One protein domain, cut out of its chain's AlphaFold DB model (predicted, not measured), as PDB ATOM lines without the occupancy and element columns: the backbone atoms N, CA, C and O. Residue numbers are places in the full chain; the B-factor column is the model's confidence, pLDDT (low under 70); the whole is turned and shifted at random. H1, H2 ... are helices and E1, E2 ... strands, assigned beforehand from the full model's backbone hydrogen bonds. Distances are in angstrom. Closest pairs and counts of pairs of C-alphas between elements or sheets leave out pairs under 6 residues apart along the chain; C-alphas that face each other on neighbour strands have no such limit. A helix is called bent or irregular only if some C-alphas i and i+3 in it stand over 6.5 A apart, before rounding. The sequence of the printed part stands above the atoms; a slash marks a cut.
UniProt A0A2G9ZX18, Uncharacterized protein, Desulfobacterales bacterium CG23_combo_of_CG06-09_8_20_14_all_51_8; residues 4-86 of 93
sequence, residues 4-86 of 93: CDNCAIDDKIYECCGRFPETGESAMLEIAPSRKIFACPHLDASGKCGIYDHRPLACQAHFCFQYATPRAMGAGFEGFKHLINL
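This is residues 4 to 86 of the 93 residues of an uncharacterized protein of Desulfobacterales bacterium CG23_combo_of_CG06-09_8_20_14_all_51_8 (UniProt A0A2G9ZX18). A small body of a two-strand hairpin, E1 and E2, helix H1 and loops has a long tail: residues 68 to 86, with H4, stick out and make the length. The 83 printed residues hold H1, E1, E2, H2, H3 and H4 in that order, a mixed class with 39 residues in named elements, under half. The antiparallel sheet has order E1 - E2. The whole is only just extended, close to loose: radius of gyration of the C-alphas 17.9 A, spans 61 by 29 by 18 A.

Find C-alpha 9 at (42.660, -44.743, 24.045), where H1 begins, residues 9 to 17, 8.9 A; it is irregular, but only just, with C-alphas 14 and 17 6.8 A apart. E1, residues 27 to 32, runs 15.1 A; E2, residues 35 to 39, 12.3 A. H2 is residues 57 to 61, H3 65 to 68. H4, residues 75 to 84, runs 15.1 A to C-alpha 84 at (84.111, -32.365, 21.292).

Look first at hairpin E1 and E2, antiparallel at 147 degrees; N 29 and O 37 are 2.8 A apart. The closest C-alphas of H1 and E2, Cys 17 and Ala 39, are 6.1 A apart. H1 and H2 are close but not clearly touching, C-alphas 16 and 59 being closest at 7.4 A. H3 and H4 are apart from each other and from H1, H2, E1 and E2. In H2 every O i to N i+4 pair is within hydrogen-bond range, in H1 4 of 5, in H4 5 of 6; H3 is too short for one.

The farthest C-alphas, Pro 33 and Leu 86, are 62.5 A apart. The printed part has no cut; E2 to H2 is a long link. Residues 65 to 86 have pLDDT under 70.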
ATOM      1  N   CYS A   4      47.049 -35.353  24.252       72.38
ATOM      2  CA  CYS A   4      45.933 -36.261  24.455       72.38
ATOM      3  C   CYS A   4      45.061 -36.407  23.192       72.38
ATOM      4  O   CYS A   4      44.416 -37.431  23.059       72.38
ATOM      5  N   ASP A   5      45.023 -35.468  22.250       74.69
ATOM      6  CA  ASP A   5      44.183 -35.612  21.050       74.69
ATOM      7  C   ASP A   5      44.672 -36.723  20.103       74.69
ATOM      8  O   ASP A   5      43.875 -37.272  19.349       74.69
ATOM      9  N   ASN A   6      45.959 -37.086  20.177       77.19
ATOM     10  CA  ASN A   6      46.592 -38.048  19.267       77.19
ATOM     11  C   ASN A   6      47.027 -39.359  19.948       77.19
ATOM     12  O   ASN A   6      47.563 -40.241  19.284       77.19
ATOM     13  N   CYS A   7      46.844 -39.488  21.264       79.38
ATOM     14  CA  CYS A   7      47.244 -40.681  22.009       79.38
ATOM     15  C   CYS A   7      46.170 -41.780  21.899       79.38
ATOM     16  O   CYS A   7      44.971 -41.483  21.934       79.38
ATOM     17  N   ALA A   8      46.587 -43.044  21.775       86.94
ATOM     18  CA  ALA A   8      45.667 -44.176  21.708       86.94
ATOM     19  C   ALA A   8      44.851 -44.294  23.005       86.94
ATOM     20  O   ALA A   8      45.359 -44.053  24.101       86.94
ATOM     21  N   ILE A   9      43.569 -44.662  22.889       89.25
ATOM     22  CA  ILE A   9      42.660 -44.743  24.045       89.25
ATOM     23  C   ILE A   9      43.160 -45.717  25.116       89.25
ATOM     24  O   ILE A   9      43.009 -45.449  26.302       89.25
ATOM     25  N   ASP A  10      43.812 -46.795  24.699       89.25
ATOM     26  CA  ASP A  10      44.393 -47.778  25.605       89.25
ATOM     27  C   ASP A  10      45.526 -47.184  26.432       89.25
ATOM     28  O   ASP A  10      45.452 -47.195  27.659       89.25
ATOM     29  N   ASP A  11      46.508 -46.568  25.778       87.44
ATOM     30  CA  ASP A  11      47.629 -45.902  26.447       87.44
ATOM     31  C   ASP A  11      47.130 -44.837  27.430       87.44
ATOM     32  O   ASP A  11      47.585 -44.767  28.567       87.44
ATOM     33  N   LYS A  12      46.122 -44.048  27.037       88.06
ATOM     34  CA  LYS A  12      45.486 -43.070  27.930       88.06
ATOM     35  C   LYS A  12      44.916 -43.731  29.175       88.06
ATOM     36  O   LYS A  12      45.124 -43.218  30.268       88.06
ATOM     37  N   ILE A  13      44.161 -44.816  29.024       90.62
ATOM     38  CA  ILE A  13      43.521 -45.506  30.148       90.62
ATOM     39  C   ILE A  13      44.580 -46.091  31.084       90.62
ATOM     40  O   ILE A  13      44.472 -45.903  32.295       90.62
ATOM     41  N   TYR A  14      45.606 -46.744  30.537       88.75
ATOM     42  CA  TYR A  14      46.673 -47.354  31.330       88.75
ATOM     43  C   TYR A  14      47.548 -46.325  32.053       88.75
ATOM     44  O   TYR A  14      47.914 -46.553  33.204       88.75
ATOM     45  N   GLU A  15      47.847 -45.189  31.422       85.81
ATOM     46  CA  GLU A  15      48.784 -44.203  31.970       85.81
ATOM     47  C   GLU A  15      48.106 -43.154  32.866       85.81
ATOM     48  O   GLU A  15      48.649 -42.789  33.910       85.81
ATOM     49  N   CYS A  16      46.926 -42.635  32.491       87.12
ATOM     50  CA  CYS A  16      46.377 -41.435  33.143       87.12
ATOM     51  C   CYS A  16      44.853 -41.392  33.345       87.12
ATOM     52  O   CYS A  16      44.376 -40.689  34.233       87.12
ATOM     53  N   CYS A  17      44.072 -42.115  32.545       91.56
ATOM     54  CA  CYS A  17      42.612 -42.001  32.476       91.56
ATOM     55  C   CYS A  17      41.877 -43.265  32.944       91.56
ATOM     56  O   CYS A  17      40.690 -43.408  32.661       91.56
ATOM     57  N   GLY A  18      42.532 -44.184  33.656       93.69
ATOM     58  CA  GLY A  18      41.885 -45.393  34.184       93.69
ATOM     59  C   GLY A  18      40.943 -45.133  35.363       93.69
ATOM     60  O   GLY A  18      40.005 -45.896  35.605       93.69
ATOM     61  N   ARG A  19      41.160 -44.036  36.093       95.75
ATOM     62  CA  ARG A  19      40.446 -43.707  37.331       95.75
ATOM     63  C   ARG A  19      40.415 -42.195  37.544       95.75
ATOM     64  O   ARG A  19      41.374 -41.511  37.191       95.75
ATOM     65  N   PHE A  20      39.346 -41.667  38.135       95.12
ATOM     66  CA  PHE A  20      39.316 -40.273  38.572       95.12
ATOM     67  C   PHE A  20      40.249 -40.098  39.782       95.12
ATOM     68  O   PHE A  20      40.106 -40.841  40.753       95.12
ATOM     69  N   PRO A  21      41.217 -39.167  39.763       91.19
ATOM     70  CA  PRO A  21      42.301 -39.167  40.746       91.19
ATOM     71  C   PRO A  21      41.878 -38.740  42.156       91.19
ATOM     72  O   PRO A  21      42.517 -39.156  43.116       91.19
ATOM     73  N   GLU A  22      40.828 -37.927  42.302       91.75
ATOM     74  CA  GLU A  22      40.412 -37.410  43.616       91.75
ATOM     75  C   GLU A  22      39.474 -38.372  44.350       91.75
ATOM     76  O   GLU A  22      39.661 -38.636  45.534       91.75
ATOM     77  N   THR A  23      38.478 -38.927  43.649       94.25
ATOM     78  CA  THR A  23      37.500 -39.866  44.236       94.25
ATOM     79  C   THR A  23      37.938 -41.316  44.107       94.25
ATOM     80  O   THR A  23      37.509 -42.182  44.867       94.25
ATOM     81  N   GLY A  24      38.793 -41.612  43.129       94.56
ATOM     82  CA  GLY A  24      39.098 -42.979  42.786       94.56
ATOM     83  C   GLY A  24      37.945 -43.693  42.061       94.56
ATOM     84  O   GLY A  24      37.806 -44.912  42.169       94.56
ATOM     85  N   GLU A  25      37.085 -42.989  41.344       96.25
ATOM     86  CA  GLU A  25      36.010 -43.643  40.600       96.25
ATOM     87  C   GLU A  25      36.477 -44.158  39.238       96.25
ATOM     88  O   GLU A  25      37.269 -43.518  38.541       96.25
ATOM     89  N   SER A  26      35.936 -45.308  38.848       96.94
ATOM     90  CA  SER A  26      36.029 -45.849  37.495       96.94
ATOM     91  C   SER A  26      34.638 -46.310  37.066       96.94
ATOM     92  O   SER A  26      33.901 -46.895  37.857       96.94
ATOM     93  N   ALA A  27      34.288 -46.066  35.810       96.31
ATOM     94  CA  ALA A  27      33.034 -46.481  35.202       96.31
ATOM     95  C   ALA A  27      33.303 -47.379  33.990       96.31
ATOM     96  O   ALA A  27      34.380 -47.342  33.390       96.31
ATOM     97  N   MET A  28      32.320 -48.206  33.641       96.38
ATOM     98  CA  MET A  28      32.396 -49.039  32.446       96.38
ATOM     99  C   MET A  28      32.212 -48.161  31.203       96.38
ATOM    100  O   MET A  28      31.144 -47.592  30.996       96.38
ATOM    101  N   LEU A  29      33.253 -48.081  30.381       95.12
ATOM    102  CA  LEU A  29      33.274 -47.376  29.109       95.12
ATOM    103  C   LEU A  29      33.167 -48.384  27.962       95.12
ATOM    104  O   LEU A  29      33.974 -49.310  27.850       95.12
ATOM    105  N   GLU A  30      32.174 -48.199  27.098       94.38
ATOM    106  CA  GLU A  30      32.021 -48.968  25.864       94.38
ATOM    107  C   GLU A  30      32.770 -48.249  24.734       94.38
ATOM    108  O   GLU A  30      32.331 -47.213  24.246       94.38
ATOM    109  N   ILE A  31      33.935 -48.779  24.354       90.38
ATOM    110  CA  ILE A  31      34.776 -48.209  23.285       90.38
ATOM    111  C   ILE A  31      34.306 -48.712  21.913       90.38
ATOM    112  O   ILE A  31      34.406 -48.010  20.910       90.38
ATOM    113  N   ALA A  32      33.797 -49.943  21.864       90.12
ATOM    114  CA  ALA A  32      33.230 -50.562  20.672       90.12
ATOM    115  C   ALA A  32      32.141 -51.572  21.085       90.12
ATOM    116  O   ALA A  32      32.137 -52.002  22.242       90.12
ATOM    117  N   PRO A  33      31.277 -52.039  20.163       90.50
ATOM    118  CA  PRO A  33      30.166 -52.943  20.494       90.50
ATOM    119  C   PRO A  33      30.581 -54.223  21.243       90.50
ATOM    120  O   PRO A  33      29.823 -54.760  22.045       90.50
ATOM    121  N   SER A  34      31.797 -54.715  20.999       92.25
ATOM    122  CA  SER A  34      32.377 -55.896  21.652       92.25
ATOM    123  C   SER A  34      33.457 -55.563  22.687       92.25
ATOM    124  O   SER A  34      34.089 -56.473  23.224       92.25
ATOM    125  N   ARG A  35      33.700 -54.278  22.973       92.00
ATOM    126  CA  ARG A  35      34.827 -53.821  23.789       92.00
ATOM    127  C   ARG A  35      34.375 -52.873  24.892       92.00
ATOM    128  O   ARG A  35      34.041 -51.715  24.640       92.00
ATOM    129  N   LYS A  36      34.453 -53.367  26.127       94.50
ATOM    130  CA  LYS A  36      34.169 -52.617  27.353       94.50
ATOM    131  C   LYS A  36      35.389 -52.639  28.258       94.50
ATOM    132  O   LYS A  36      36.036 -53.676  28.385       94.50
ATOM    133  N   ILE A  37      35.695 -51.511  28.879       94.25
ATOM    134  CA  ILE A  37      36.823 -51.365  29.801       94.25
ATOM    135  C   ILE A  37      36.426 -50.445  30.952       94.25
ATOM    136  O   ILE A  37      35.557 -49.592  30.793       94.25
ATOM    137  N   PHE A  38      37.037 -50.618  32.120       95.56
ATOM    138  CA  PHE A  38      36.895 -49.656  33.207       95.56
ATOM    139  C   PHE A  38      37.849 -48.484  32.990       95.56
ATOM    140  O   PHE A  38      39.051 -48.682  32.827       95.56
ATOM    141  N   ALA A  39      37.305 -47.273  32.991       96.50
ATOM    142  CA  ALA A  39      38.059 -46.040  32.817       96.50
ATOM    143  C   ALA A  39      37.495 -44.930  33.713       96.50
ATOM    144  O   ALA A  39      36.476 -45.102  34.382       96.50
ATOM    145  N   CYS A  40      38.152 -43.775  33.730       96.06
ATOM    146  CA  CYS A  40      37.650 -42.568  34.374       96.06
ATOM    147  C   CYS A  40      36.239 -42.240  33.843       96.06
ATOM    148  O   CYS A  40      36.044 -42.249  32.626       96.06
ATOM    149  N   PRO A  41      35.265 -41.894  34.708       96.19
ATOM    150  CA  PRO A  41      33.895 -41.576  34.290       96.19
ATOM    151  C   PRO A  41      33.794 -40.371  33.345       96.19
ATOM    152  O   PRO A  41      32.787 -40.200  32.668       96.19
ATOM    153  N   HIS A  42      34.835 -39.540  33.286       94.62
ATOM    154  CA  HIS A  42      34.897 -38.393  32.386       94.62
ATOM    155  C   HIS A  42      35.595 -38.686  31.051       94.62
ATOM    156  O   HIS A  42      35.735 -37.767  30.244       94.62
ATOM    157  N   LEU A  43      36.060 -39.917  30.814       93.50
ATOM    158  CA  LEU A  43      36.635 -40.329  29.534       93.50
ATOM    159  C   LEU A  43      35.525 -40.828  28.602       93.50
ATOM    160  O   LEU A  43      34.759 -41.714  28.972       93.50
ATOM    161  N   ASP A  44      35.460 -40.290  27.388       91.69
ATOM    162  CA  ASP A  44      34.526 -40.758  26.364       91.69
ATOM    163  C   ASP A  44      35.124 -41.845  25.452       91.69
ATOM    164  O   ASP A  44      36.329 -42.108  25.446       91.69
ATOM    165  N   ALA A  45      34.270 -42.475  24.639       91.12
ATOM    166  CA  ALA A  45      34.671 -43.540  23.714       91.12
ATOM    167  C   ALA A  45      35.617 -43.058  22.595       91.12
ATOM    168  O   ALA A  45      36.285 -43.873  21.963       91.12
ATOM    169  N   SER A  46      35.709 -41.742  22.363       88.56
ATOM    170  CA  SER A  46      36.679 -41.132  21.446       88.56
ATOM    171  C   SER A  46      38.043 -40.876  22.101       88.56
ATOM    172  O   SER A  46      38.974 -40.415  21.441       88.56
ATOM    173  N   GLY A  47      38.182 -41.181  23.396       88.31
ATOM    174  CA  GLY A  47      39.396 -40.966  24.172       88.31
ATOM    175  C   GLY A  47      39.569 -39.524  24.652       88.31
ATOM    176  O   GLY A  47      40.681 -39.148  25.039       88.31
ATOM    177  N   LYS A  48      38.514 -38.701  24.636       88.81
ATOM    178  CA  LYS A  48      38.552 -37.313  25.110       88.81
ATOM    179  C   LYS A  48      38.002 -37.203  26.526       88.81
ATOM    180  O   LYS A  48      37.114 -37.941  26.941       88.81
ATOM    181  N   CYS A  49      38.577 -36.274  27.284       90.06
ATOM    182  CA  CYS A  49      38.131 -35.974  28.638       90.06
ATOM    183  C   CYS A  49      37.048 -34.893  28.584       90.06
ATOM    184  O   CYS A  49      37.319 -33.776  28.142       90.06
ATOM    185  N   GLY A  50      35.843 -35.201  29.068       91.31
ATOM    186  CA  GLY A  50      34.706 -34.274  29.076       91.31
ATOM    187  C   GLY A  50      34.877 -33.072  30.010       91.31
ATOM    188  O   GLY A  50      34.180 -32.077  29.860       91.31
ATOM    189  N   ILE A  51      35.824 -33.139  30.950       91.88
ATOM    190  CA  ILE A  51      36.155 -32.047  31.879       91.88
ATOM    191  C   ILE A  51      37.575 -31.524  31.661       91.88
ATOM    192  O   ILE A  51      38.196 -31.048  32.604       91.88
ATOM    193  N   TYR A  52      38.129 -31.644  30.448       87.25
ATOM    194  CA  TYR A  52      39.541 -31.341  30.207       87.25
ATOM    195  C   TYR A  52      39.954 -29.961  30.745       87.25
ATOM    196  O   TYR A  52      40.949 -29.876  31.461       87.25
ATOM    197  N   ASP A  53      39.177 -28.908  30.495       87.94
ATOM    198  CA  ASP A  53      39.496 -27.536  30.928       87.94
ATOM    199  C   ASP A  53      39.375 -27.311  32.444       87.94
ATOM    200  O   ASP A  53      39.994 -26.403  32.994       87.94
ATOM    201  N   HIS A  54      38.629 -28.174  33.134       90.38
ATOM    202  CA  HIS A  54      38.401 -28.126  34.581       90.38
ATOM    203  C   HIS A  54      38.955 -29.364  35.292       90.38
ATOM    204  O   HIS A  54      38.518 -29.716  36.386       90.38
ATOM    205  N   ARG A  55      39.905 -30.057  34.656       91.12
ATOM    206  CA  ARG A  55      40.467 -31.303  35.178       91.12
ATOM    207  C   ARG A  55      41.165 -31.051  36.520       91.12
ATOM    208  O   ARG A  55      41.797 -30.002  36.676       91.12
ATOM    209  N   PRO A  56      41.111 -31.998  37.466       91.81
ATOM    210  CA  PRO A  56      41.706 -31.821  38.786       91.81
ATOM    211  C   PRO A  56      43.225 -31.661  38.706       91.81
ATOM    212  O   PRO A  56      43.862 -32.110  37.745       91.81
ATOM    213  N   LEU A  57      43.820 -31.054  39.738       90.94
ATOM    214  CA  LEU A  57      45.254 -30.743  39.770       90.94
ATOM    215  C   LEU A  57      46.120 -31.987  39.526       90.94
ATOM    216  O   LEU A  57      47.113 -31.910  38.810       90.94
ATOM    217  N   ALA A  58      45.704 -33.146  40.040       89.44
ATOM    218  CA  ALA A  58      46.388 -34.415  39.808       89.44
ATOM    219  C   ALA A  58      46.468 -34.792  38.314       89.44
ATOM    220  O   ALA A  58      47.514 -35.242  37.857       89.44
ATOM    221  N   CYS A  59      45.412 -34.551  37.525       88.88
ATOM    222  CA  CYS A  59      45.451 -34.745  36.071       88.88
ATOM    223  C   CYS A  59      46.330 -33.700  35.368       88.88
ATOM    224  O   CYS A  59      46.938 -34.002  34.347       88.88
ATOM    225  N   GLN A  60      46.376 -32.463  35.874       87.19
ATOM    226  CA  GLN A  60      47.197 -31.389  35.294       87.19
ATOM    227  C   GLN A  60      48.694 -31.601  35.545       87.19
ATOM    228  O   GLN A  60      49.506 -31.299  34.676       87.19
ATOM    229  N   ALA A  61      49.040 -32.114  36.726       85.31
ATOM    230  CA  ALA A  61      50.409 -32.361  37.162       85.31
ATOM    231  C   ALA A  61      50.942 -33.740  36.738       85.31
ATOM    232  O   ALA A  61      52.121 -34.028  36.946       85.31
ATOM    233  N   HIS A  62      50.097 -34.602  36.166       84.94
ATOM    234  CA  HIS A  62      50.505 -35.929  35.724       84.94
ATOM    235  C   HIS A  62      51.566 -35.837  34.617       84.94
ATOM    236  O   HIS A  62      51.362 -35.216  33.571       84.94
ATOM    237  N   PHE A  63      52.700 -36.494  34.844       78.12
ATOM    238  CA  PHE A  63      53.786 -36.574  33.879       78.12
ATOM    239  C   PHE A  63      53.537 -37.719  32.894       78.12
ATOM    240  O   PHE A  63      53.677 -38.885  33.245       78.12
ATOM    241  N   CYS A  64      53.217 -37.383  31.643       74.56
ATOM    242  CA  CYS A  64      53.113 -38.356  30.559       74.56
ATOM    243  C   CYS A  64      54.401 -38.351  29.722       74.56
ATOM    244  O   CYS A  64      54.797 -37.313  29.192       74.56
ATOM    245  N   PHE A  65      55.048 -39.506  29.541       68.62
ATOM    246  CA  PHE A  65      56.304 -39.594  28.779       68.62
ATOM    247  C   PHE A  65      56.151 -39.164  27.306       68.62
ATOM    248  O   PHE A  65      57.055 -38.540  26.745       68.62
ATOM    249  N   GLN A  66      54.980 -39.402  26.700       64.31
ATOM    250  CA  GLN A  66      54.656 -38.906  25.352       64.31
ATOM    251  C   GLN A  66      54.553 -37.365  25.290       64.31
ATOM    252  O   GLN A  66      54.752 -36.772  24.234       64.31
ATOM    253  N   TYR A  67      54.289 -36.691  26.417       63.28
ATOM    254  CA  TYR A  67      54.310 -35.224  26.517       63.28
ATOM    255  C   TYR A  67      55.743 -34.666  26.544       63.28
ATOM    256  O   TYR A  67      56.006 -33.577  26.034       63.28
ATOM    257  N   ALA A  68      56.692 -35.406  27.124       62.53
ATOM    258  CA  ALA A  68      58.072 -34.952  27.298       62.53
ATOM    259  C   ALA A  68      58.912 -35.000  26.003       62.53
ATOM    260  O   ALA A  68      60.001 -34.418  25.936       62.53
ATOM    261  N   THR A  69      58.431 -35.684  24.962       53.62
ATOM    262  CA  THR A  69      59.292 -36.172  23.879       53.62
ATOM    263  C   THR A  69      59.665 -35.186  22.759       53.62
ATOM    264  O   THR A  69      60.695 -35.443  22.144       53.62
ATOM    265  N   PRO A  70      59.023 -34.023  22.499       51.38
ATOM    266  CA  PRO A  70      59.550 -33.116  21.474       51.38
ATOM    267  C   PRO A  70      60.506 -32.031  22.003       51.38
ATOM    268  O   PRO A  70      60.966 -31.216  21.209       51.38
ATOM    269  N   ARG A  71      60.835 -31.972  23.307       46.28
ATOM    270  CA  ARG A  71      61.790 -30.961  23.830       46.28
ATOM    271  C   ARG A  71      63.036 -31.509  24.524       46.28
ATOM    272  O   ARG A  71      64.020 -30.784  24.610       46.28
ATOM    273  N   ALA A  72      63.040 -32.760  24.986       47.88
ATOM    274  CA  ALA A  72      64.156 -33.280  25.782       47.88
ATOM    275  C   ALA A  72      65.290 -33.933  24.960       47.88
ATOM    276  O   ALA A  72      66.430 -33.949  25.412       47.88
ATOM    277  N   MET A  73      65.025 -34.423  23.742       48.00
ATOM    278  CA  MET A  73      66.024 -35.149  22.930       48.00
ATOM    279  C   MET A  73      66.767 -34.291  21.883       48.00
ATOM    280  O   MET A  73      67.397 -34.836  20.986       48.00
ATOM    281  N   GLY A  74      66.712 -32.958  21.976       45.03
ATOM    282  CA  GLY A  74      67.477 -32.055  21.093       45.03
ATOM    283  C   GLY A  74      68.606 -31.288  21.790       45.03
ATOM    284  O   GLY A  74      69.622 -30.989  21.175       45.03
ATOM    285  N   ALA A  75      68.464 -30.994  23.086       49.06
ATOM    286  CA  ALA A  75      69.392 -30.102  23.790       49.06
ATOM    287  C   ALA A  75      70.661 -30.801  24.315       49.06
ATOM    288  O   ALA A  75      71.688 -30.153  24.495       49.06
ATOM    289  N   GLY A  76      70.618 -32.118  24.551       46.47
ATOM    290  CA  GLY A  76      71.765 -32.859  25.094       46.47
ATOM    291  C   GLY A  76      72.863 -33.156  24.068       46.47
ATOM    292  O   GLY A  76      74.040 -33.179  24.417       46.47
ATOM    293  N   PHE A  77      72.502 -33.355  22.796       49.19
ATOM    294  CA  PHE A  77      73.457 -33.761  21.758       49.19
ATOM    295  C   PHE A  77      74.200 -32.568  21.132       49.19
ATOM    296  O   PHE A  77      75.401 -32.656  20.886       49.19
ATOM    297  N   GLU A  78      73.527 -31.425  20.947       50.31
ATOM    298  CA  GLU A  78      74.153 -30.177  20.467       50.31
ATOM    299  C   GLU A  78      75.210 -29.648  21.456       50.31
ATOM    300  O   GLU A  78      76.305 -29.266  21.046       50.31
ATOM    301  N   GLY A  79      74.936 -29.712  22.766       51.84
ATOM    302  CA  GLY A  79      75.902 -29.313  23.797       51.84
ATOM    303  C   GLY A  79      77.147 -30.207  23.845       51.84
ATOM    304  O   GLY A  79      78.259 -29.717  24.034       51.84
ATOM    305  N   PHE A  80      76.987 -31.513  23.611       55.00
ATOM    306  CA  PHE A  80      78.111 -32.451  23.574       55.00
ATOM    307  C   PHE A  80      78.959 -32.279  22.303       55.00
ATOM    308  O   PHE A  80      80.185 -32.321  22.366       55.00
ATOM    309  N   LYS A  81      78.331 -31.986  21.155       52.03
ATOM    310  CA  LYS A  81      79.033 -31.715  19.888       52.03
ATOM    311  C   LYS A  81      79.912 -30.459  19.962       52.03
ATOM    312  O   LYS A  81      81.005 -30.453  19.400       52.03
ATOM    313  N   HIS A  82      79.480 -29.429  20.695       54.28
ATOM    314  CA  HIS A  82      80.282 -28.216  20.875       54.28
ATOM    315  C   HIS A  82      81.497 -28.425  21.797       54.28
ATOM    316  O   HIS A  82      82.519 -27.771  21.603       54.28
ATOM    317  N   LEU A  83      81.413 -29.363  22.751       55.75
ATOM    318  CA  LEU A  83      82.519 -29.737  23.643       55.75
ATOM    319  C   LEU A  83      83.559 -30.653  22.979       55.75
ATOM    320  O   LEU A  83      84.730 -30.590  23.346       55.75
ATOM    321  N   ILE A  84      83.168 -31.488  22.010       58.91
ATOM    322  CA  ILE A  84      84.111 -32.365  21.292       58.91
ATOM    323  C   ILE A  84      84.979 -31.567  20.302       58.91
ATOM    324  O   ILE A  84      86.160 -31.860  20.167       58.91
ATOM    325  N   ASN A  85      84.446 -30.509  19.680       52.38
ATOM    326  CA  ASN A  85      85.181 -29.667  18.719       52.38
ATOM    327  C   ASN A  85      86.219 -28.705  19.348       52.38
ATOM    328  O   ASN A  85      86.786 -27.890  18.632       52.38
ATOM    329  N   LEU A  86      86.460 -28.755  20.662       54.06
ATOM    330  CA  LEU A  86      87.466 -27.922  21.347       54.06
ATOM    331  C   LEU A  86      88.747 -28.696  21.706       54.06
ATOM    332  O   LEU A  86      89.539 -28.221  22.515       54.06
TER     333      LEU A  86